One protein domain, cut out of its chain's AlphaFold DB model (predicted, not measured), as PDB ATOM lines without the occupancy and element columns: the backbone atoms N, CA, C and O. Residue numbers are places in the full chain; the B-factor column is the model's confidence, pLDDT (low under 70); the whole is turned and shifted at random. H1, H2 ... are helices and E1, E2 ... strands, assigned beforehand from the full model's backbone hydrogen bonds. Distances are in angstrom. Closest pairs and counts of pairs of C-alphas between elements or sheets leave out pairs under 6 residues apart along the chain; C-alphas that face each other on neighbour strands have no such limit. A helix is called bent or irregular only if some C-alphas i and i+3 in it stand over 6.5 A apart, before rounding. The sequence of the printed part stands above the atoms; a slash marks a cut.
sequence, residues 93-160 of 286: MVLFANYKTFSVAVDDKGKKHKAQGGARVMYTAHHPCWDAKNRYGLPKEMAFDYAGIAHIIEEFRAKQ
ATOM      1  N   MET A  93     192.392 284.623 143.453       92.44
ATOM      2  CA  MET A  93     192.584 283.313 142.847       92.44
ATOM      3  C   MET A  93     194.062 283.074 142.551       92.44
ATOM      4  O   MET A  93     194.735 283.917 141.965       92.44
ATOM      5  N   VAL A  94     194.556 281.891 142.896       94.44
ATOM      6  CA  VAL A  94     195.865 281.385 142.474       94.44
ATOM      7  C   VAL A  94     195.619 280.045 141.800       94.44
ATOM      8  O   VAL A  94     195.224 279.082 142.452       94.44
ATOM      9  N   LEU A  95     195.822 280.001 140.487       93.88
ATOM     10  CA  LEU A  95     195.518 278.842 139.655       93.88
ATOM     11  C   LEU A  95     196.827 278.199 139.197       93.88
ATOM     12  O   LEU A  95     197.676 278.865 138.602       93.88
ATOM     13  N   PHE A  96     196.996 276.905 139.466       94.56
ATOM     14  CA  PHE A  96     198.179 276.163 139.042       94.56
ATOM     15  C   PHE A  96     197.875 275.373 137.769       94.56
ATOM     16  O   PHE A  96     197.103 274.418 137.788       94.56
ATOM     17  N   ALA A  97     198.483 275.772 136.653       92.81
ATOM     18  CA  ALA A  97     198.350 275.079 135.377       92.81
ATOM     19  C   ALA A  97     199.490 274.070 135.186       92.81
ATOM     20  O   ALA A  97     200.664 274.418 135.319       92.81
ATOM     21  N   ASN A  98     199.151 272.830 134.839       91.00
ATOM     22  CA  ASN A  98     200.121 271.765 134.596       91.00
ATOM     23  C   ASN A  98     199.681 270.855 133.437       91.00
ATOM     24  O   ASN A  98     198.521 270.852 133.026       91.00
ATOM     25  N   TYR A  99     200.608 270.059 132.914       87.00
ATOM     26  CA  TYR A  99     200.308 268.987 131.972       87.00
ATOM     27  C   TYR A  99     200.129 267.674 132.730       87.00
ATOM     28  O   TYR A  99     201.065 267.175 133.355       87.00
ATOM     29  N   LYS A 100     198.937 267.085 132.640       81.25
ATOM     30  CA  LYS A 100     198.674 265.733 133.136       81.25
ATOM     31  C   LYS A 100     198.895 264.758 131.990       81.25
ATOM     32  O   LYS A 100     198.251 264.871 130.949       81.25
ATOM     33  N   THR A 101     199.833 263.833 132.162       75.50
ATOM     34  CA  THR A 101     200.027 262.733 131.214       75.50
ATOM     35  C   THR A 101     199.085 261.599 131.592       75.50
ATOM     36  O   THR A 101     199.057 261.171 132.745       75.50
ATOM     37  N   PHE A 102     198.282 261.126 130.642       65.75
ATOM     38  CA  PHE A 102     197.436 259.959 130.873       65.75
ATOM     39  C   PHE A 102     198.216 258.695 130.500       65.75
ATOM     40  O   PHE A 102     198.705 258.552 129.378       65.75
ATOM     41  N   SER A 103     198.364 257.776 131.451       58.34
ATOM     42  CA  SER A 103     198.940 256.453 131.221       58.34
ATOM     43  C   SER A 103     197.829 255.457 130.900       58.34
ATOM     44  O   SER A 103     197.204 254.889 131.793       58.34
ATOM     45  N   VAL A 104     197.583 255.201 129.617       57.81
ATOM     46  CA  VAL A 104     196.635 254.149 129.222       57.81
ATOM     47  C   VAL A 104     197.358 252.802 129.303       57.81
ATOM     48  O   VAL A 104     198.448 252.629 128.746       57.81
ATOM     49  N   ALA A 105     196.793 251.858 130.059       53.22
ATOM     50  CA  ALA A 105     197.256 250.475 130.079       53.22
ATOM     51  C   ALA A 105     196.807 249.799 128.776       53.22
ATOM     52  O   ALA A 105     195.614 249.728 128.497       53.22
ATOM     53  N   VAL A 106     197.759 249.342 127.963       55.16
ATOM     54  CA  VAL A 106     197.490 248.787 126.617       55.16
ATOM     55  C   VAL A 106     197.512 247.250 126.625       55.16
ATOM     56  O   VAL A 106     197.661 246.627 125.585       55.16
ATOM     57  N   ASP A 107     197.423 246.617 127.797       52.00
ATOM     58  CA  ASP A 107     197.597 245.168 127.930       52.00
ATOM     59  C   ASP A 107     196.589 244.581 128.922       52.00
ATOM     60  O   ASP A 107     196.387 245.142 130.002       52.00
ATOM     61  N   ASP A 108     196.040 243.407 128.603       54.53
ATOM     62  CA  ASP A 108     195.028 242.660 129.382       54.53
ATOM     63  C   ASP A 108     195.572 242.148 130.745       54.53
ATOM     64  O   ASP A 108     194.888 241.508 131.538       54.53
ATOM     65  N   LYS A 109     196.850 242.446 131.038       58.00
ATOM     66  CA  LYS A 109     197.559 242.171 132.303       58.00
ATOM     67  C   LYS A 109     198.148 243.423 132.981       58.00
ATOM     68  O   LYS A 109     198.946 243.288 133.908       58.00
ATOM     69  N   GLY A 110     197.814 244.636 132.524       54.84
ATOM     70  CA  GLY A 110     198.065 245.900 133.241       54.84
ATOM     71  C   GLY A 110     199.530 246.313 133.479       54.84
ATOM     72  O   GLY A 110     199.774 247.255 134.225       54.84
ATOM     73  N   LYS A 111     200.526 245.642 132.880       54.41
ATOM     74  CA  LYS A 111     201.951 245.806 133.255       54.41
ATOM     75  C   LYS A 111     202.767 246.766 132.374       54.41
ATOM     76  O   LYS A 111     203.957 246.947 132.619       54.41
ATOM     77  N   LYS A 112     202.163 247.384 131.352       47.78
ATOM     78  CA  LYS A 112     202.811 248.394 130.494       47.78
ATOM     79  C   LYS A 112     201.899 249.603 130.296       47.78
ATOM     80  O   LYS A 112     200.875 249.520 129.622       47.78
ATOM     81  N   HIS A 113     202.318 250.734 130.850       55.75
ATOM     82  CA  HIS A 113     201.705 252.035 130.620       55.75
ATOM     83  C   HIS A 113     202.416 252.733 129.457       55.75
ATOM     84  O   HIS A 113     203.630 252.931 129.508       55.75
ATOM     85  N   LYS A 114     201.678 253.118 128.410       51.84
ATOM     86  CA  LYS A 114     202.166 254.091 127.420       51.84
ATOM     87  C   LYS A 114     201.602 255.460 127.793       51.84
ATOM     88  O   LYS A 114     200.406 255.582 128.043       51.84
ATOM     89  N   ALA A 115     202.460 256.478 127.848       52.50
ATOM     90  CA  ALA A 115     202.017 257.859 128.005       52.50
ATOM     91  C   ALA A 115     201.282 258.270 126.721       52.50
ATOM     92  O   ALA A 115     201.902 258.408 125.667       52.50
ATOM     93  N   GLN A 116     199.960 258.404 126.791       47.06
ATOM     94  CA  GLN A 116     199.122 258.783 125.664       47.06
ATOM     95  C   GLN A 116     198.601 260.198 125.904       47.06
ATOM     96  O   GLN A 116     197.591 260.397 126.569       47.06
ATOM     97  N   GLY A 117     199.314 261.176 125.345       58.38
ATOM     98  CA  GLY A 117     198.908 262.580 125.359       58.38
ATOM     99  C   GLY A 117     199.034 263.261 126.728       58.38
ATOM    100  O   GLY A 117     198.825 262.671 127.788       58.38
ATOM    101  N   GLY A 118     199.408 264.538 126.697       69.44
ATOM    102  CA  GLY A 118     199.324 265.428 127.850       69.44
ATOM    103  C   GLY A 118     198.139 266.365 127.669       69.44
ATOM    104  O   GLY A 118     198.098 267.079 126.669       69.44
ATOM    105  N   ALA A 119     197.195 266.387 128.608       82.06
ATOM    106  CA  ALA A 119     196.176 267.436 128.646       82.06
ATOM    107  C   ALA A 119     196.610 268.552 129.595       82.06
ATOM    108  O   ALA A 119     197.207 268.292 130.644       82.06
ATOM    109  N   ARG A 120     196.300 269.798 129.227       89.56
ATOM    110  CA  ARG A 120     196.472 270.943 130.123       89.56
ATOM    111  C   ARG A 120     195.349 270.932 131.149       89.56
ATOM    112  O   ARG A 120     194.176 271.041 130.795       89.56
ATOM    113  N   VAL A 121     195.730 270.807 132.409       91.12
ATOM    114  CA  VAL A 121     194.827 270.842 133.555       91.12
ATOM    115  C   VAL A 121     195.144 272.050 134.419       91.12
ATOM    116  O   VAL A 121     196.284 272.515 134.479       91.12
ATOM    117  N   MET A 122     194.118 272.553 135.086       93.38
ATOM    118  CA  MET A 122     194.188 273.655 136.023       93.38
ATOM    119  C   MET A 122     193.721 273.179 137.391       93.38
ATOM    120  O   MET A 122     192.623 272.643 137.537       93.38
ATOM    121  N   TYR A 123     194.555 273.407 138.394       94.06
ATOM    122  CA  TYR A 123     194.235 273.161 139.787       94.06
ATOM    123  C   TYR A 123     193.855 274.472 140.459       94.06
ATOM    124  O   TYR A 123     194.578 275.466 140.360       94.06
ATOM    125  N   THR A 124     192.715 274.466 141.147       93.06
ATOM    126  CA  THR A 124     192.141 275.673 141.770       93.06
ATOM    127  C   THR A 124     192.164 275.602 143.299       93.06
ATOM    128  O   THR A 124     192.044 276.621 143.974       93.06
ATOM    129  N   ALA A 125     192.359 274.406 143.863       91.19
ATOM    130  CA  ALA A 125     192.350 274.166 145.300       91.19
ATOM    131  C   ALA A 125     193.740 273.805 145.830       91.19
ATOM    132  O   ALA A 125     194.528 273.143 145.147       91.19
ATOM    133  N   HIS A 126     194.006 274.208 147.074       88.62
ATOM    134  CA  HIS A 126     195.255 273.910 147.763       88.62
ATOM    135  C   HIS A 126     195.532 272.400 147.799       88.62
ATOM    136  O   HIS A 126     194.642 271.598 148.093       88.62
ATOM    137  N   HIS A 127     196.778 272.029 147.517       88.38
ATOM    138  CA  HIS A 127     197.253 270.654 147.541       88.38
ATOM    139  C   HIS A 127     198.675 270.620 148.118       88.38
ATOM    140  O   HIS A 127     199.431 271.566 147.894       88.38
ATOM    141  N   PRO A 128     199.096 269.537 148.795       86.62
ATOM    142  CA  PRO A 128     200.463 269.426 149.308       86.62
ATOM    143  C   PRO A 128     201.535 269.685 148.235       86.62
ATOM    144  O   PRO A 128     202.507 270.393 148.471       86.62
ATOM    145  N   CYS A 129     201.318 269.184 147.016       88.06
ATOM    146  CA  CYS A 129     202.283 269.292 145.919       88.06
ATOM    147  C   CYS A 129     202.227 270.601 145.111       88.06
ATOM    148  O   CYS A 129     203.083 270.778 144.245       88.06
ATOM    149  N   TRP A 130     201.255 271.501 145.310       90.62
ATOM    150  CA  TRP A 130     201.193 272.767 144.560       90.62
ATOM    151  C   TRP A 130     200.411 273.874 145.270       90.62
ATOM    152  O   TRP A 130     199.420 273.647 145.965       90.62
ATOM    153  N   ASP A 131     200.824 275.113 145.024       89.81
ATOM    154  CA  ASP A 131     200.104 276.300 145.472       89.81
ATOM    155  C   ASP A 131     198.908 276.609 144.567       89.81
ATOM    156  O   ASP A 131     199.073 277.006 143.415       89.81
ATOM    157  N   ALA A 132     197.701 276.494 145.117       92.69
ATOM    158  CA  ALA A 132     196.487 277.022 144.512       92.69
ATOM    159  C   ALA A 132     195.532 277.554 145.591       92.69
ATOM    160  O   ALA A 132     195.543 277.097 146.738       92.69
ATOM    161  N   LYS A 133     194.739 278.557 145.220       92.50
ATOM    162  CA  LYS A 133     193.808 279.293 146.079       92.50
ATOM    163  C   LYS A 133     192.601 279.684 145.244       92.50
ATOM    164  O   LYS A 133     192.746 280.151 144.119       92.50
ATOM    165  N   ASN A 134     191.421 279.560 145.823       92.50
ATOM    166  CA  ASN A 134     190.185 279.904 145.150       92.50
ATOM    167  C   ASN A 134     189.152 280.371 146.178       92.50
ATOM    168  O   ASN A 134     188.891 279.669 147.154       92.50
ATOM    169  N   ARG A 135     188.578 281.555 145.948       87.31
ATOM    170  CA  ARG A 135     187.506 282.141 146.767       87.31
ATOM    171  C   ARG A 135     186.104 281.956 146.168       87.31
ATOM    172  O   ARG A 135     185.130 282.287 146.828       87.31
ATOM    173  N   TYR A 136     186.001 281.396 144.962       88.19
ATOM    174  CA  TYR A 136     184.781 281.370 144.144       88.19
ATOM    175  C   TYR A 136     184.152 279.977 144.001       88.19
ATOM    176  O   TYR A 136     183.305 279.758 143.147       88.19
ATOM    177  N   GLY A 137     184.584 278.990 144.792       87.19
ATOM    178  CA  GLY A 137     183.944 277.667 144.802       87.19
ATOM    179  C   GLY A 137     184.198 276.780 143.572       87.19
ATOM    180  O   GLY A 137     183.600 275.717 143.474       87.19
ATOM    181  N   LEU A 138     185.108 277.165 142.666       90.44
ATOM    182  CA  LEU A 138     185.602 276.302 141.580       90.44
ATOM    183  C   LEU A 138     185.993 274.872 142.014       90.44
ATOM    184  O   LEU A 138     186.525 274.671 143.114       90.44
ATOM    185  N   PRO A 139     185.818 273.881 141.115       90.69
ATOM    186  CA  PRO A 139     186.240 272.503 141.344       90.69
ATOM    187  C   PRO A 139     187.761 272.386 141.494       90.69
ATOM    188  O   PRO A 139     188.520 273.125 140.868       90.69
ATOM    189  N   LYS A 140     188.217 271.406 142.287       90.44
ATOM    190  CA  LYS A 140     189.640 271.216 142.642       90.44
ATOM    191  C   LYS A 140     190.569 271.069 141.428       90.44
ATOM    192  O   LYS A 140     191.692 271.571 141.465       90.44
ATOM    193  N   GLU A 141     190.103 270.382 140.389       91.62
ATOM    194  CA  GLU A 141     190.790 270.156 139.112       91.62
ATOM    195  C   GLU A 141     189.786 270.406 137.980       91.62
ATOM    196  O   GLU A 141     188.631 269.985 138.069       91.62
ATOM    197  N   MET A 142     190.224 271.080 136.922       91.56
ATOM    198  CA  MET A 142     189.438 271.322 135.711       91.56
ATOM    199  C   MET A 142     190.344 271.414 134.480       91.56
ATOM    200  O   MET A 142     191.566 271.527 134.597       91.56
ATOM    201  N   ALA A 143     189.757 271.362 133.284       90.81
ATOM    202  CA  ALA A 143     190.493 271.649 132.057       90.81
ATOM    203  C   ALA A 143     191.020 273.093 132.082       90.81
ATOM    204  O   ALA A 143     190.376 273.983 132.638       90.81
ATOM    205  N   PHE A 144     192.191 273.333 131.487       90.94
ATOM    206  CA  PHE A 144     192.719 274.689 131.316       90.94
ATOM    207  C   PHE A 144     191.974 275.403 130.177       90.94
ATOM    208  O   PHE A 144     192.501 275.557 129.074       90.94
ATOM    209  N   ASP A 145     190.725 275.770 130.455       90.75
ATOM    210  CA  ASP A 145     189.793 276.416 129.538       90.75
ATOM    211  C   ASP A 145     189.085 277.588 130.237       90.75
ATOM    212  O   ASP A 145     188.752 277.517 131.425       90.75
ATOM    213  N   TYR A 146     188.857 278.666 129.487       89.56
ATOM    214  CA  TYR A 146     188.224 279.891 129.969       89.56
ATOM    215  C   TYR A 146     186.790 279.649 130.443       89.56
ATOM    216  O   TYR A 146     186.367 280.234 131.439       89.56
ATOM    217  N   ALA A 147     186.067 278.734 129.788       90.06
ATOM    218  CA  ALA A 147     184.669 278.440 130.091       90.06
ATOM    219  C   ALA A 147     184.416 278.143 131.579       90.06
ATOM    220  O   ALA A 147     183.386 278.531 132.126       90.06
ATOM    221  N   GLY A 148     185.363 277.505 132.274       87.56
ATOM    222  CA  GLY A 148     185.167 277.180 133.685       87.56
ATOM    223  C   GLY A 148     185.463 278.315 134.670       87.56
ATOM    224  O   GLY A 148     185.161 278.150 135.846       87.56
ATOM    225  N   ILE A 149     186.001 279.459 134.227       90.38
ATOM    226  CA  ILE A 149     186.133 280.682 135.048       90.38
ATOM    227  C   ILE A 149     185.303 281.858 134.515       90.38
ATOM    228  O   ILE A 149     185.233 282.890 135.179       90.38
ATOM    229  N   ALA A 150     184.660 281.710 133.352       90.88
ATOM    230  CA  ALA A 150     183.883 282.763 132.697       90.88
ATOM    231  C   ALA A 150     182.812 283.358 133.622       90.88
ATOM    232  O   ALA A 150     182.775 284.569 133.802       90.88
ATOM    233  N   HIS A 151     182.037 282.513 134.311       89.19
ATOM    234  CA  HIS A 151     181.006 282.956 135.259       89.19
ATOM    235  C   HIS A 151     181.545 283.875 136.370       89.19
ATOM    236  O   HIS A 151     180.859 284.797 136.784       89.19
ATOM    237  N   ILE A 152     182.792 283.694 136.818       88.62
ATOM    238  CA  ILE A 152     183.397 284.544 137.857       88.62
ATOM    239  C   ILE A 152     183.707 285.941 137.312       88.62
ATOM    240  O   ILE A 152     183.520 286.942 138.001       88.62
ATOM    241  N   ILE A 153     184.211 285.998 136.081       87.62
ATOM    242  CA  ILE A 153     184.673 287.233 135.443       87.62
ATOM    243  C   ILE A 153     183.473 288.020 134.897       87.62
ATOM    244  O   ILE A 153     183.372 289.229 135.082       87.62
ATOM    245  N   GLU A 154     182.530 287.338 134.257       87.31
ATOM    246  CA  GLU A 154     181.392 287.963 133.585       87.31
ATOM    247  C   GLU A 154     180.284 288.390 134.562       87.31
ATOM    248  O   GLU A 154     179.691 289.453 134.378       87.31
ATOM    249  N   GLU A 155     180.043 287.652 135.657       78.44
ATOM    250  CA  GLU A 155     179.091 288.096 136.691       78.44
ATOM    251  C   GLU A 155     179.535 289.390 137.379       78.44
ATOM    252  O   GLU A 155     178.697 290.199 137.789       78.44
ATOM    253  N   PHE A 156     180.844 289.601 137.532       70.94
ATOM    254  CA  PHE A 156     181.370 290.831 138.116       70.94
ATOM    255  C   PHE A 156     181.059 292.040 137.229       70.94
ATOM    256  O   PHE A 156     180.626 293.075 137.732       70.94
ATOM    257  N   ARG A 157     181.180 291.876 135.907       67.56
ATOM    258  CA  ARG A 157     180.794 292.902 134.934       67.56
ATOM    259  C   ARG A 157     179.308 293.250 135.036       67.56
ATOM    260  O   ARG A 157     178.968 294.425 135.140       67.56
ATOM    261  N   ALA A 158     178.433 292.244 135.100       64.75
ATOM    262  CA  ALA A 158     176.991 292.464 135.224       64.75
ATOM    263  C   ALA A 158     176.606 293.208 136.520       64.75
ATOM    264  O   ALA A 158     175.685 294.021 136.517       64.75
ATOM    265  N   LYS A 159     177.327 292.972 137.626       64.69
ATOM    266  CA  LYS A 159     177.106 293.664 138.910       64.69
ATOM    267  C   LYS A 159     177.594 295.116 138.912       64.69
ATOM    268  O   LYS A 159     177.040 295.920 139.655       64.69
ATOM    269  N   GLN A 160     178.603 295.458 138.111       61.38
ATOM    270  CA  GLN A 160     179.115 296.830 138.005       61.38
ATOM    271  C   GLN A 160     178.343 297.706 137.010       61.38
ATOM    272  O   GLN A 160     178.357 298.927 137.136       61.38
TER     273      GLN A 160
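This is residues 93 to 160 of the 286 residues of an uncharacterized protein of Lachnospiraceae bacterium (UniProt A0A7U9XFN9). A long, strongly twisted hairpin of two strands, E1 and E2, reaches out toward one end of a rod, and the single helix H1 points out at the other end, its residues 153 to 160 sticking out free. Between them, the short strand E3 pairs with the last residues of E2, and a long loop, residues 124 to 140, folds back from E2 to E3. The printed part has 68 residues, with three named strands and then one named helix in the order E1, E2, E3, H1; the sheet runs E1, E2, E3, all antiparallel, and the class is mixed, helices and strands. The whole is only just loose, close to extended, with a radius of gyration of the C-alphas of 16.3 A and spans of 57 by 24 by 15 A.

The sheet is a meander, each strand the antiparallel neighbour of the one before, and is made of E1, residues 96 to 105, E2, residues 113 to 123, and E3, residues 141 to 143. Its C-alphas lie up to 5.1 A off their best plane. E1 and E2 form a hairpin, with 155 degrees between their directions; N 98 and O 121 are 2.9 A apart, and N 116 and O 102 are 2.9 A apart, both within hydrogen-bond range. E2 bends by 73 degrees at residue 117. E2 and E3 also form a hairpin, with N 122 and O 142 within hydrogen-bond range at 2.8 A; E1 and E3 are the edge strands. Outside the named strands, residues 93 to 94 pair antiparallel with residues 133 to 134. H1, residues 147 to 160, is not on the sheet and is apart from E1 and E2. The closest C-alphas of E3 and H1 are those of Met 142 and Gly 148, 7.5 A apart. In H1, 6 of 10 O i to N i+4 pairs are within hydrogen-bond range, and the helix is irregular, with C-alphas 148 and 151 7.3 A apart.

E1 begins at C-alpha 96, (198.179, 276.163, 139.042), and is 27.2 A long. E2 is 24.2 A long and ends at C-alpha 123, (194.235, 273.161, 139.787). E3 has three residues. H1 is 20.8 A long and ends at C-alpha 160, (179.115, 296.830, 138.005).

The two C-alphas farthest apart are those of Lys 109 and Gln 160, 58.0 A. The printed part has no cut. The link from E2 to E3 is long, with 17 residues; E1 to E2 is short, and E3 to H1 is tight. The mean pLDDT of the printed part is 79.3, and the model's confidence is low, under 70, in residues 102 to 118 and 157 to 160.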